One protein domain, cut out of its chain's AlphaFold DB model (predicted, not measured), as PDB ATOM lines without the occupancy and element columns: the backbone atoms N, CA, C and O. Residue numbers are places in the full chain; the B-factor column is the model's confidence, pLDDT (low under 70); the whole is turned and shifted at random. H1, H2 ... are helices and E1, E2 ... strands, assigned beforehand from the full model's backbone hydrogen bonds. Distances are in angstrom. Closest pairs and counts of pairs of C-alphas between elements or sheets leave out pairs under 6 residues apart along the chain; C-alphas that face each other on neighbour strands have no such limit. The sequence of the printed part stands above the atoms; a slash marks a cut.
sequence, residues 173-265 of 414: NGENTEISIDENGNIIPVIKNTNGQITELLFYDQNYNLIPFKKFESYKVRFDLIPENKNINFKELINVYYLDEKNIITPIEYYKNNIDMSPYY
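Overview. This is residues 173 to 265 of the 414 residues of the protein "Putative ankyrin repeat protein BB_B28" of Borrelia burgdorferi (strain ATCC 35210 / B31 / CIP 102532 / DSM 4680) (UniProt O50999). Two small antiparallel sheets stand partly face to face as a sandwich with their strands crossed almost at right angles: the strongly twisted sheet E1 E2 E3 E4 is one layer, and E5 E6 E7 is the other. One short helix, H1, follows the last strand and packs on E3 beside the strands of the larger sheet. The printed part has 93 residues, with seven named strands and then one named helix; both sheets are antiparallel, in the orders E1 - E2 - E3 - E4 and E5 - E6 - E7. The class is mostly strand, though under half of the residues, 46 of 93, are in named elements. The whole is compact, with a radius of gyration of the C-alphas of 13.6 A and spans of 37 by 34 by 27 A.

Arrangement. The larger sheet is a meander, each strand the antiparallel neighbour of the one before: E1, residues 178 to 181, E2, residues 187 to 192, E3, residues 198 to 204, and E4, residues 210 to 212. Across the hairpin of E1 and E2, N 188 and O 180 are 2.8 A apart, within hydrogen-bond range; across that of E2 and E3, N 199 and O 191 are 2.8 A apart; across that of E3 and E4, N 203 and O 211 are 2.9 A apart. The pairing is staggered: E3 pairs with E2 over residues 198 to 201 and with E4 over residues 202 to 204. The second meander is E5, residues 219 to 226, E6, residues 237 to 243, and E7, residues 249 to 251. N 226 and O 237 are 2.8 A apart across the hairpin of E5 and E6, and N 242 and O 250 are 2.8 A apart across that of E6 and E7. The parts of the two sheets that face each other are 10.0 A apart centre to centre, with best planes 16 degrees apart and strands at 87 degrees. The closest C-alphas of E1 and E6 are those of Ile 181 and Leu 237, 5.1 A apart, while E3 and E5 are near each other. H1, residues 254 to 261, is on the larger sheet at a height over the sheet of 7.3 A, over none of its strands. Its closest C-alphas to E3 are those of Asn 258 and Tyr 204, 6.7 A apart. In H1, 3 of 4 O i to N i+4 pairs are within hydrogen-bond range.

Along the chain. E1 begins at C-alpha 178, (36.981, -6.852, 22.302), and is 10.6 A long; E2 is 14.7 A, E3 17.8 A and E4 7.1 A. E5, the longest strand by residues, is 21.6 A long and begins at C-alpha 219, (53.413, 11.529, 21.572). E6 is 19.3 A and E7 6.4 A long. H1 is 11.5 A long and ends at C-alpha 261, (37.661, 14.697, 21.037).

Size, cuts and confidence. The C-alphas farthest apart are those of Gly 174 and Lys 246, 39.8 A. The printed part has no cut and no long link. The mean pLDDT of the printed part is 76.7; it is under 70 at residues 183 to 185, 205 to 207, 227 to 235 and 253 to 265.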
ATOM      1  N   ASN A 173      31.726  -2.517  13.549       81.31
ATOM      2  CA  ASN A 173      31.174  -3.317  12.446       81.31
ATOM      3  C   ASN A 173      29.903  -4.122  12.801       81.31
ATOM      4  O   ASN A 173      29.649  -5.169  12.218       81.31
ATOM      5  N   GLY A 174      29.088  -3.624  13.735       78.76
ATOM      6  CA  GLY A 174      27.833  -4.264  14.152       78.76
ATOM      7  C   GLY A 174      27.967  -5.286  15.284       78.76
ATOM      8  O   GLY A 174      26.946  -5.743  15.793       78.76
ATOM      9  N   GLU A 175      29.185  -5.587  15.733       81.82
ATOM     10  CA  GLU A 175      29.448  -6.487  16.859       81.82
ATOM     11  C   GLU A 175      30.127  -5.744  18.016       81.82
ATOM     12  O   GLU A 175      30.728  -4.681  17.834       81.82
ATOM     13  N   ASN A 176      30.020  -6.287  19.232       82.40
ATOM     14  CA  ASN A 176      30.763  -5.750  20.372       82.40
ATOM     15  C   ASN A 176      32.261  -5.900  20.100       82.40
ATOM     16  O   ASN A 176      32.714  -6.986  19.738       82.40
ATOM     17  N   THR A 177      33.038  -4.838  20.309       85.01
ATOM     18  CA  THR A 177      34.497  -4.970  20.241       85.01
ATOM     19  C   THR A 177      35.001  -5.875  21.350       85.01
ATOM     20  O   THR A 177      34.394  -5.983  22.420       85.01
ATOM     21  N   GLU A 178      36.192  -6.428  21.157       87.82
ATOM     22  CA  GLU A 178      36.981  -6.852  22.302       87.82
ATOM     23  C   GLU A 178      37.306  -5.641  23.179       87.82
ATOM     24  O   GLU A 178      37.408  -4.500  22.714       87.82
ATOM     25  N   ILE A 179      37.415  -5.885  24.482       85.55
ATOM     26  CA  ILE A 179      37.619  -4.833  25.470       85.55
ATOM     27  C   ILE A 179      38.677  -5.232  26.493       85.55
ATOM     28  O   ILE A 179      38.849  -6.408  26.824       85.55
ATOM     29  N   SER A 180      39.337  -4.211  27.016       84.96
ATOM     30  CA  SER A 180      40.149  -4.238  28.228       84.96
ATOM     31  C   SER A 180      39.631  -3.180  29.193       84.96
ATOM     32  O   SER A 180      38.765  -2.378  28.837       84.96
ATOM     33  N   ILE A 181      40.125  -3.197  30.427       78.73
ATOM     34  CA  ILE A 181      39.688  -2.272  31.470       78.73
ATOM     35  C   ILE A 181      40.886  -1.595  32.128       78.73
ATOM     36  O   ILE A 181      41.932  -2.219  32.262       78.73
ATOM     37  N   ASP A 182      40.753  -0.323  32.508       75.38
ATOM     38  CA  ASP A 182      41.756   0.372  33.327       75.38
ATOM     39  C   ASP A 182      41.538   0.174  34.838       75.38
ATOM     40  O   ASP A 182      40.532  -0.376  35.279       75.38
ATOM     41  N   GLU A 183      42.470   0.661  35.657       69.53
ATOM     42  CA  GLU A 183      42.386   0.602  37.130       69.53
ATOM     43  C   GLU A 183      41.095   1.209  37.720       69.53
ATOM     44  O   GLU A 183      40.699   0.877  38.836       69.53
ATOM     45  N   ASN A 184      40.410   2.072  36.964       67.05
ATOM     46  CA  ASN A 184      39.178   2.740  37.374       67.05
ATOM     47  C   ASN A 184      37.915   2.014  36.877       67.05
ATOM     48  O   ASN A 184      36.800   2.495  37.093       67.05
ATOM     49  N   GLY A 185      38.051   0.869  36.201       69.63
ATOM     50  CA  GLY A 185      36.917   0.128  35.653       69.63
ATOM     51  C   GLY A 185      36.406   0.661  34.309       69.63
ATOM     52  O   GLY A 185      35.329   0.245  33.869       69.63
ATOM     53  N   ASN A 186      37.119   1.583  33.652       72.99
ATOM     54  CA  ASN A 186      36.711   2.118  32.353       72.99
ATOM     55  C   ASN A 186      36.953   1.099  31.244       72.99
ATOM     56  O   ASN A 186      38.029   0.523  31.141       72.99
ATOM     57  N   ILE A 187      35.957   0.933  30.373       77.75
ATOM     58  CA  ILE A 187      36.053   0.054  29.209       77.75
ATOM     59  C   ILE A 187      36.877   0.723  28.112       77.75
ATOM     60  O   ILE A 187      36.548   1.822  27.657       77.75
ATOM     61  N   ILE A 188      37.897   0.006  27.651       81.01
ATOM     62  CA  ILE A 188      38.781   0.387  26.559       81.01
ATOM     63  C   ILE A 188      38.571  -0.612  25.411       81.01
ATOM     64  O   ILE A 188      38.922  -1.780  25.573       81.01
ATOM     65  N   PRO A 189      37.992  -0.213  24.265       87.20
ATOM     66  CA  PRO A 189      37.958  -1.045  23.069       87.20
ATOM     67  C   PRO A 189      39.373  -1.355  22.588       87.20
ATOM     68  O   PRO A 189      40.224  -0.467  22.468       87.20
ATOM     69  N   VAL A 190      39.608  -2.624  22.281       89.31
ATOM     70  CA  VAL A 190      40.895  -3.133  21.817       89.31
ATOM     71  C   VAL A 190      40.711  -4.104  20.658       89.31
ATOM     72  O   VAL A 190      39.617  -4.607  20.419       89.31
ATOM     73  N   ILE A 191      41.804  -4.380  19.954       89.91
ATOM     74  CA  ILE A 191      41.911  -5.507  19.024       89.91
ATOM     75  C   ILE A 191      42.901  -6.500  19.615       89.91
ATOM     76  O   ILE A 191      44.040  -6.124  19.914       89.91
ATOM     77  N   LYS A 192      42.512  -7.766  19.743       89.62
ATOM     78  CA  LYS A 192      43.383  -8.867  20.153       89.62
ATOM     79  C   LYS A 192      43.707  -9.771  18.968       89.62
ATOM     80  O   LYS A 192      42.979  -9.864  17.983       89.62
ATOM     81  N   ASN A 193      44.861 -10.422  19.052       90.15
ATOM     82  CA  ASN A 193      45.237 -11.471  18.108       90.15
ATOM     83  C   ASN A 193      44.581 -12.816  18.481       90.15
ATOM     84  O   ASN A 193      43.934 -12.951  19.517       90.15
ATOM     85  N   THR A 194      44.818 -13.853  17.674       90.27
ATOM     86  CA  THR A 194      44.312 -15.220  17.913       90.27
ATOM     87  C   THR A 194      44.756 -15.835  19.245       90.27
ATOM     88  O   THR A 194      44.135 -16.782  19.714       90.27
ATOM     89  N   ASN A 195      45.822 -15.306  19.856       88.68
ATOM     90  CA  ASN A 195      46.332 -15.746  21.154       88.68
ATOM     91  C   ASN A 195      45.710 -14.956  22.324       88.68
ATOM     92  O   ASN A 195      46.080 -15.183  23.473       88.68
ATOM     93  N   GLY A 196      44.802 -14.013  22.046       84.36
ATOM     94  CA  GLY A 196      44.151 -13.155  23.037       84.36
ATOM     95  C   GLY A 196      44.983 -11.953  23.496       84.36
ATOM     96  O   GLY A 196      44.550 -11.238  24.398       84.36
ATOM     97  N   GLN A 197      46.146 -11.700  22.888       87.40
ATOM     98  CA  GLN A 197      47.005 -10.569  23.249       87.40
ATOM     99  C   GLN A 197      46.519  -9.286  22.583       87.40
ATOM    100  O   GLN A 197      46.276  -9.271  21.376       87.40
ATOM    101  N   ILE A 198      46.454  -8.203  23.355       88.65
ATOM    102  CA  ILE A 198      46.100  -6.868  22.865       88.65
ATOM    103  C   ILE A 198      47.151  -6.394  21.856       88.65
ATOM    104  O   ILE A 198      48.342  -6.329  22.158       88.65
ATOM    105  N   THR A 199      46.698  -6.036  20.659       89.30
ATOM    106  CA  THR A 199      47.527  -5.515  19.565       89.30
ATOM    107  C   THR A 199      47.325  -4.020  19.345       89.30
ATOM    108  O   THR A 199      48.292  -3.308  19.072       89.30
ATOM    109  N   GLU A 200      46.093  -3.526  19.494       89.15
ATOM    110  CA  GLU A 200      45.743  -2.126  19.248       89.15
ATOM    111  C   GLU A 200      44.712  -1.622  20.260       89.15
ATOM    112  O   GLU A 200      43.820  -2.364  20.672       89.15
ATOM    113  N   LEU A 201      44.829  -0.342  20.626       88.60
ATOM    114  CA  LEU A 201      43.788   0.404  21.331       88.60
ATOM    115  C   LEU A 201      42.933   1.142  20.302       88.60
ATOM    116  O   LEU A 201      43.477   1.746  19.373       88.60
ATOM    117  N   LEU A 202      41.617   1.138  20.486       86.22
ATOM    118  CA  LEU A 202      40.680   1.841  19.616       86.22
ATOM    119  C   LEU A 202      40.170   3.127  20.275       86.22
ATOM    120  O   LEU A 202      40.002   3.196  21.494       86.22
ATOM    121  N   PHE A 203      39.925   4.157  19.470       79.95
ATOM    122  CA  PHE A 203      39.387   5.451  19.901       79.95
ATOM    123  C   PHE A 203      38.357   5.951  18.897       79.95
ATOM    124  O   PHE A 203      38.418   5.585  17.723       79.95
ATOM    125  N   TYR A 204      37.431   6.798  19.348       75.12
ATOM    126  CA  TYR A 204      36.506   7.454  18.432       75.12
ATOM    127  C   TYR A 204      37.203   8.587  17.682       75.12
ATOM    128  O   TYR A 204      37.837   9.456  18.283       75.12
ATOM    129  N   ASP A 205      37.061   8.583  16.360       68.76
ATOM    130  CA  ASP A 205      37.378   9.742  15.534       68.76
ATOM    131  C   ASP A 205      36.285  10.829  15.647       68.76
ATOM    132  O   ASP A 205      35.283  10.693  16.357       68.76
ATOM    133  N   GLN A 206      36.460  11.928  14.910       67.00
ATOM    134  CA  GLN A 206      35.496  13.038  14.866       67.00
ATOM    135  C   GLN A 206      34.118  12.640  14.298       67.00
ATOM    136  O   GLN A 206      33.150  13.374  14.495       67.00
ATOM    137  N   ASN A 207      34.030  11.495  13.615       68.68
ATOM    138  CA  ASN A 207      32.823  10.940  13.003       68.68
ATOM    139  C   ASN A 207      32.230   9.768  13.813       68.68
ATOM    140  O   ASN A 207      31.297   9.124  13.338       68.68
ATOM    141  N   TYR A 208      32.747   9.489  15.016       71.56
ATOM    142  CA  TYR A 208      32.348   8.371  15.884       71.56
ATOM    143  C   TYR A 208      32.665   6.971  15.355       71.56
ATOM    144  O   TYR A 208      32.067   5.991  15.806       71.56
ATOM    145  N   ASN A 209      33.647   6.847  14.468       78.97
ATOM    146  CA  ASN A 209      34.188   5.547  14.102       78.97
ATOM    147  C   ASN A 209      35.277   5.146  15.092       78.97
ATOM    148  O   ASN A 209      36.150   5.950  15.422       78.97
ATOM    149  N   LEU A 210      35.250   3.891  15.535       84.11
ATOM    150  CA  LEU A 210      36.361   3.315  16.282       84.11
ATOM    151  C   LEU A 210      37.528   3.049  15.333       84.11
ATOM    152  O   LEU A 210      37.405   2.260  14.397       84.11
ATOM    153  N   ILE A 211      38.660   3.694  15.598       84.60
ATOM    154  CA  ILE A 211      39.894   3.553  14.823       84.60
ATOM    155  C   ILE A 211      41.084   3.213  15.728       84.60
ATOM    156  O   ILE A 211      41.103   3.623  16.893       84.60
ATOM    157  N   PRO A 212      42.111   2.516  15.210       87.39
ATOM    158  CA  PRO A 212      43.359   2.305  15.934       87.39
ATOM    159  C   PRO A 212      44.048   3.618  16.309       87.39
ATOM    160  O   PRO A 212      44.282   4.480  15.460       87.39
ATOM    161  N   PHE A 213      44.448   3.748  17.571       80.81
ATOM    162  CA  PHE A 213      45.096   4.947  18.095       80.81
ATOM    163  C   PHE A 213      46.489   4.621  18.624       80.81
ATOM    164  O   PHE A 213      46.667   3.992  19.666       80.81
ATOM    165  N   LYS A 214      47.501   5.052  17.871       82.75
ATOM    166  CA  LYS A 214      48.916   4.766  18.168       82.75
ATOM    167  C   LYS A 214      49.716   6.015  18.528       82.75
ATOM    168  O   LYS A 214      50.798   5.909  19.105       82.75
ATOM    169  N   LYS A 215      49.219   7.198  18.161       78.62
ATOM    170  CA  LYS A 215      49.925   8.470  18.305       78.62
ATOM    171  C   LYS A 215      48.930   9.610  18.502       78.62
ATOM    172  O   LYS A 215      47.896   9.634  17.843       78.62
ATOM    173  N   PHE A 216      49.293  10.564  19.345       70.08
ATOM    174  CA  PHE A 216      48.637  11.861  19.459       70.08
ATOM    175  C   PHE A 216      49.704  12.936  19.260       70.08
ATOM    176  O   PHE A 216      50.661  12.992  20.024       70.08
ATOM    177  N   GLU A 217      49.591  13.741  18.202       75.73
ATOM    178  CA  GLU A 217      50.613  14.732  17.824       75.73
ATOM    179  C   GLU A 217      52.034  14.130  17.718       75.73
ATOM    180  O   GLU A 217      52.295  13.317  16.824       75.73
ATOM    181  N   SER A 218      52.969  14.519  18.597       77.71
ATOM    182  CA  SER A 218      54.325  13.956  18.708       77.71
ATOM    183  C   SER A 218      54.409  12.747  19.652       77.71
ATOM    184  O   SER A 218      55.335  11.945  19.523       77.71
ATOM    185  N   TYR A 219      53.420  12.546  20.522       79.96
ATOM    186  CA  TYR A 219      53.413  11.529  21.572       79.96
ATOM    187  C   TYR A 219      52.995  10.154  21.049       79.96
ATOM    188  O   TYR A 219      51.982  10.010  20.359       79.96
ATOM    189  N   LYS A 220      53.738   9.108  21.418       86.76
ATOM    190  CA  LYS A 220      53.349   7.711  21.168       86.76
ATOM    191  C   LYS A 220      52.421   7.232  22.276       86.76
ATOM    192  O   LYS A 220      52.699   7.464  23.446       86.76
ATOM    193  N   VAL A 221      51.362   6.521  21.915       84.38
ATOM    194  CA  VAL A 221      50.447   5.903  22.882       84.38
ATOM    195  C   VAL A 221      50.927   4.489  23.165       84.38
ATOM    196  O   VAL A 221      51.187   3.714  22.240       84.38
ATOM    197  N   ARG A 222      51.071   4.162  24.444       88.42
ATOM    198  CA  ARG A 222      51.444   2.835  24.931       88.42
ATOM    199  C   ARG A 222      50.471   2.385  26.005       88.42
ATOM    200  O   ARG A 222      49.725   3.190  26.559       88.42
ATOM    201  N   PHE A 223      50.487   1.088  26.264       88.87
ATOM    202  CA  PHE A 223      49.799   0.514  27.396       88.87
ATOM    203  C   PHE A 223      50.642  -0.600  28.004       88.87
ATOM    204  O   PHE A 223      51.334  -1.312  27.275       88.87
ATOM    205  N   ASP A 224      50.532  -0.751  29.318       87.58
ATOM    206  CA  ASP A 224      51.112  -1.863  30.064       87.58
ATOM    207  C   ASP A 224      49.983  -2.700  30.668       87.58
ATOM    208  O   ASP A 224      48.963  -2.157  31.097       87.58
ATOM    209  N   LEU A 225      50.166  -4.021  30.716       85.86
ATOM    210  CA  LEU A 225      49.259  -4.910  31.438       85.86
ATOM    211  C   LEU A 225      49.524  -4.782  32.942       85.86
ATOM    212  O   LEU A 225      50.658  -4.968  33.387       85.86
ATOM    213  N   ILE A 226      48.485  -4.511  33.727       80.26
ATOM    214  CA  ILE A 226      48.558  -4.546  35.186       80.26
ATOM    215  C   ILE A 226      48.238  -5.984  35.625       80.26
ATOM    216  O   ILE A 226      47.148  -6.483  35.328       80.26
ATOM    217  N   PRO A 227      49.157  -6.683  36.312       67.91
ATOM    218  CA  PRO A 227      48.882  -8.012  36.835       67.91
ATOM    219  C   PRO A 227      47.879  -7.913  37.989       67.91
ATOM    220  O   PRO A 227      48.230  -7.480  39.084       67.91
ATOM    221  N   GLU A 228      46.638  -8.341  37.765       63.00
ATOM    222  CA  GLU A 228      45.625  -8.420  38.816       63.00
ATOM    223  C   GLU A 228      44.911  -9.777  38.786       63.00
ATOM    224  O   GLU A 228      44.484 -10.253  37.740       63.00
ATOM    225  N   ASN A 229      44.812 -10.422  39.952       51.46
ATOM    226  CA  ASN A 229      44.378 -11.819  40.083       51.46
ATOM    227  C   ASN A 229      42.959 -11.965  40.669       51.46
ATOM    228  O   ASN A 229      42.566 -13.064  41.053       51.46
ATOM    229  N   LYS A 230      42.218 -10.859  40.830       54.69
ATOM    230  CA  LYS A 230      40.933 -10.846  41.554       54.69
ATOM    231  C   LYS A 230      39.709 -10.493  40.712       54.69
ATOM    232  O   LYS A 230      38.601 -10.772  41.152       54.69
ATOM    233  N   ASN A 231      39.866  -9.935  39.512       52.11
ATOM    234  CA  ASN A 231      38.706  -9.541  38.721       52.11
ATOM    235  C   ASN A 231      38.072 -10.760  38.024       52.11
ATOM    236  O   ASN A 231      38.630 -11.317  37.082       52.11
ATOM    237  N   ILE A 232      36.886 -11.172  38.485       51.69
ATOM    238  CA  ILE A 232      36.126 -12.299  37.911       51.69
ATOM    239  C   ILE A 232      35.643 -11.979  36.484       51.69
ATOM    240  O   ILE A 232      35.476 -12.881  35.662       51.69
ATOM    241  N   ASN A 233      35.441 -10.697  36.172       55.41
ATOM    242  CA  ASN A 233      34.766 -10.271  34.948       55.41
ATOM    243  C   ASN A 233      35.738  -9.930  33.809       55.41
ATOM    244  O   ASN A 233      35.372 -10.055  32.640       55.41
ATOM    245  N   PHE A 234      36.970  -9.518  34.127       59.43
ATOM    246  CA  PHE A 234      37.950  -9.061  33.140       59.43
ATOM    247  C   PHE A 234      39.313  -9.691  33.400       59.43
ATOM    248  O   PHE A 234      39.867  -9.573  34.484       59.43
ATOM    249  N   LYS A 235      39.860 -10.359  32.379       61.98
ATOM    250  CA  LYS A 235      41.111 -11.128  32.491       61.98
ATOM    251  C   LYS A 235      42.361 -10.258  32.662       61.98
ATOM    252  O   LYS A 235      43.388 -10.765  33.094       61.98
ATOM    253  N   GLU A 236      42.298  -8.996  32.241       71.87
ATOM    254  CA  GLU A 236      43.464  -8.133  32.050       71.87
ATOM    255  C   GLU A 236      43.089  -6.676  32.340       71.87
ATOM    256  O   GLU A 236      42.155  -6.140  31.732       71.87
ATOM    257  N   LEU A 237      43.845  -6.039  33.233       79.76
ATOM    258  CA  LEU A 237      43.838  -4.593  33.413       79.76
ATOM    259  C   LEU A 237      44.928  -3.955  32.548       79.76
ATOM    260  O   LEU A 237      46.006  -4.530  32.386       79.76
ATOM    261  N   ILE A 238      44.676  -2.755  32.026       86.67
ATOM    262  CA  ILE A 238      45.657  -1.984  31.260       86.67
ATOM    263  C   ILE A 238      45.831  -0.573  31.812       86.67
ATOM    264  O   ILE A 238      44.865   0.117  32.119       86.67
ATOM    265  N   ASN A 239      47.079  -0.122  31.887       85.50
ATOM    266  CA  ASN A 239      47.413   1.279  32.104       85.50
ATOM    267  C   ASN A 239      47.792   1.900  30.761       85.50
ATOM    268  O   ASN A 239      48.721   1.411  30.126       85.50
ATOM    269  N   VAL A 240      47.107   2.957  30.330       86.25
ATOM    270  CA  VAL A 240      47.360   3.631  29.047       86.25
ATOM    271  C   VAL A 240      48.115   4.933  29.307       86.25
ATOM    272  O   VAL A 240      47.764   5.682  30.213       86.25
ATOM    273  N   TYR A 241      49.155   5.230  28.529       85.77
ATOM    274  CA  TYR A 241      49.985   6.422  28.732       85.77
ATOM    275  C   TYR A 241      50.600   6.958  27.433       85.77
ATOM    276  O   TYR A 241      50.804   6.233  26.454       85.77
ATOM    277  N   TYR A 242      50.903   8.256  27.426       84.84
ATOM    278  CA  TYR A 242      51.716   8.897  26.400       84.84
ATOM    279  C   TYR A 242      53.199   8.737  26.729       84.84
ATOM    280  O   TYR A 242      53.604   8.891  27.880       84.84
ATOM    281  N   LEU A 243      54.003   8.504  25.697       88.75
ATOM    282  CA  LEU A 243      55.447   8.693  25.694       88.75
ATOM    283  C   LEU A 243      55.785   9.863  24.780       88.75
ATOM    284  O   LEU A 243      55.474   9.831  23.584       88.75
ATOM    285  N   ASP A 244      56.430  10.877  25.339       85.63
ATOM    286  CA  ASP A 244      56.998  11.966  24.551       85.63
ATOM    287  C   ASP A 244      58.315  11.550  23.861       85.63
ATOM    288  O   ASP A 244      58.787  10.415  23.978       85.63
ATOM    289  N   GLU A 245      58.935  12.477  23.130       87.74
ATOM    290  CA  GLU A 245      60.215  12.238  22.443       87.74
ATOM    291  C   GLU A 245      61.383  11.935  23.402       87.74
ATOM    292  O   GLU A 245      62.389  11.360  22.987       87.74
ATOM    293  N   LYS A 246      61.248  12.291  24.685       89.76
ATOM    294  CA  LYS A 246      62.221  12.045  25.760       89.76
ATOM    295  C   LYS A 246      61.877  10.803  26.596       89.76
ATOM    296  O   LYS A 246      62.553  10.549  27.590       89.76
ATOM    297  N   ASN A 247      60.876  10.016  26.188       87.65
ATOM    298  CA  ASN A 247      60.322   8.869  26.920       87.65
ATOM    299  C   ASN A 247      59.735   9.214  28.304       87.65
ATOM    300  O   ASN A 247      59.689   8.356  29.187       87.65
ATOM    301  N   ILE A 248      59.269  10.446  28.510       88.61
ATOM    302  CA  ILE A 248      58.521  10.826  29.710       88.61
ATOM    303  C   ILE A 248      57.108  10.251  29.600       88.61
ATOM    304  O   ILE A 248      56.402  10.475  28.614       88.61
ATOM    305  N   ILE A 249      56.710   9.508  30.633       88.15
ATOM    306  CA  ILE A 249      55.395   8.879  30.744       88.15
ATOM    307  C   ILE A 249      54.390   9.903  31.266       88.15
ATOM    308  O   ILE A 249      54.570  10.462  32.346       88.15
ATOM    309  N   THR A 250      53.302  10.106  30.525       82.48
ATOM    310  CA  THR A 250      52.119  10.828  31.013       82.48
ATOM    311  C   THR A 250      50.931   9.871  31.032       82.48
ATOM    312  O   THR A 250      50.522   9.429  29.956       82.48
ATOM    313  N   PRO A 251      50.367   9.532  32.204       80.09
ATOM    314  CA  PRO A 251      49.178   8.690  32.284       80.09
ATOM    315  C   PRO A 251      48.032   9.266  31.446       80.09
ATOM    316  O   PRO A 251      47.738  10.462  31.513       80.09
ATOM    317  N   ILE A 252      47.397   8.414  30.649       72.39
ATOM    318  CA  ILE A 252      46.194   8.745  29.896       72.39
ATOM    319  C   ILE A 252      45.022   8.212  30.696       72.39
ATOM    320  O   ILE A 252      44.765   7.011  30.737       72.39
ATOM    321  N   GLU A 253      44.235   9.125  31.250       66.53
ATOM    322  CA  GLU A 253      42.870   8.785  31.619       66.53
ATOM    323  C   GLU A 253      42.086   8.567  30.322       66.53
ATOM    324  O   GLU A 253      41.603   9.528  29.712       66.53
ATOM    325  N   TYR A 254      42.013   7.307  29.870       64.24
ATOM    326  CA  TYR A 254      41.447   6.917  28.570       64.24
ATOM    327  C   TYR A 254      40.118   7.621  28.298       64.24
ATOM    328  O   TYR A 254      39.884   8.167  27.218       64.24
ATOM    329  N   TYR A 255      39.277   7.677  29.329       59.36
ATOM    330  CA  TYR A 255      37.982   8.308  29.251       59.36
ATOM    331  C   TYR A 255      38.038   9.830  28.991       59.36
ATOM    332  O   TYR A 255      37.338  10.305  28.095       59.36
ATOM    333  N   LYS A 256      38.889  10.597  29.695       56.68
ATOM    334  CA  LYS A 256      39.034  12.053  29.467       56.68
ATOM    335  C   LYS A 256      39.418  12.349  28.019       56.68
ATOM    336  O   LYS A 256      38.791  13.188  27.378       56.68
ATOM    337  N   ASN A 257      40.378  11.593  27.490       56.72
ATOM    338  CA  ASN A 257      40.860  11.780  26.126       56.72
ATOM    339  C   ASN A 257      39.771  11.488  25.069       56.72
ATOM    340  O   ASN A 257      39.662  12.199  24.074       56.72
ATOM    341  N   ASN A 258      38.912  10.487  25.300       60.93
ATOM    342  CA  ASN A 258      37.823  10.142  24.378       60.93
ATOM    343  C   ASN A 258      36.703  11.215  24.355       60.93
ATOM    344  O   ASN A 258      36.146  11.519  23.296       60.93
ATOM    345  N   ILE A 259      36.397  11.849  25.500       54.68
ATOM    346  CA  ILE A 259      35.444  12.982  25.558       54.68
ATOM    347  C   ILE A 259      36.010  14.225  24.890       54.68
ATOM    348  O   ILE A 259      35.289  14.944  24.194       54.68
ATOM    349  N   ASP A 260      37.278  14.544  25.156       54.00
ATOM    350  CA  ASP A 260      37.871  15.809  24.725       54.00
ATOM    351  C   ASP A 260      37.820  15.939  23.194       54.00
ATOM    352  O   ASP A 260      37.591  17.039  22.682       54.00
ATOM    353  N   MET A 261      37.834  14.805  22.489       56.04
ATOM    354  CA  MET A 261      37.661  14.697  21.037       56.04
ATOM    355  C   MET A 261      36.203  14.763  20.544       56.04
ATOM    356  O   MET A 261      35.969  15.115  19.388       56.04
ATOM    357  N   SER A 262      35.208  14.473  21.385       61.17
ATOM    358  CA  SER A 262      33.791  14.447  20.983       61.17
ATOM    359  C   SER A 262      33.261  15.864  20.732       61.17
ATOM    360  O   SER A 262      33.451  16.715  21.584       61.17
ATOM    361  N   PRO A 263      32.567  16.196  19.631       58.21
ATOM    362  CA  PRO A 263      32.188  17.570  19.288       58.21
ATOM    363  C   PRO A 263      30.985  18.108  20.076       58.21
ATOM    364  O   PRO A 263      30.356  19.059  19.628       58.21
ATOM    365  N   TYR A 264      30.625  17.542  21.225       59.24
ATOM    366  CA  TYR A 264      29.524  18.017  22.065       59.24
ATOM    367  C   TYR A 264      29.921  17.992  23.546       59.24
ATOM    368  O   TYR A 264      30.952  17.433  23.911       59.24
ATOM    369  N   TYR A 265      29.122  18.633  24.391       59.35
ATOM    370  CA  TYR A 265      29.126  18.380  25.831       59.35
ATOM    371  C   TYR A 265      27.694  18.134  26.297       59.35
ATOM    372  O   TYR A 265      26.733  18.592  25.662       59.35
TER     373      TYR A 265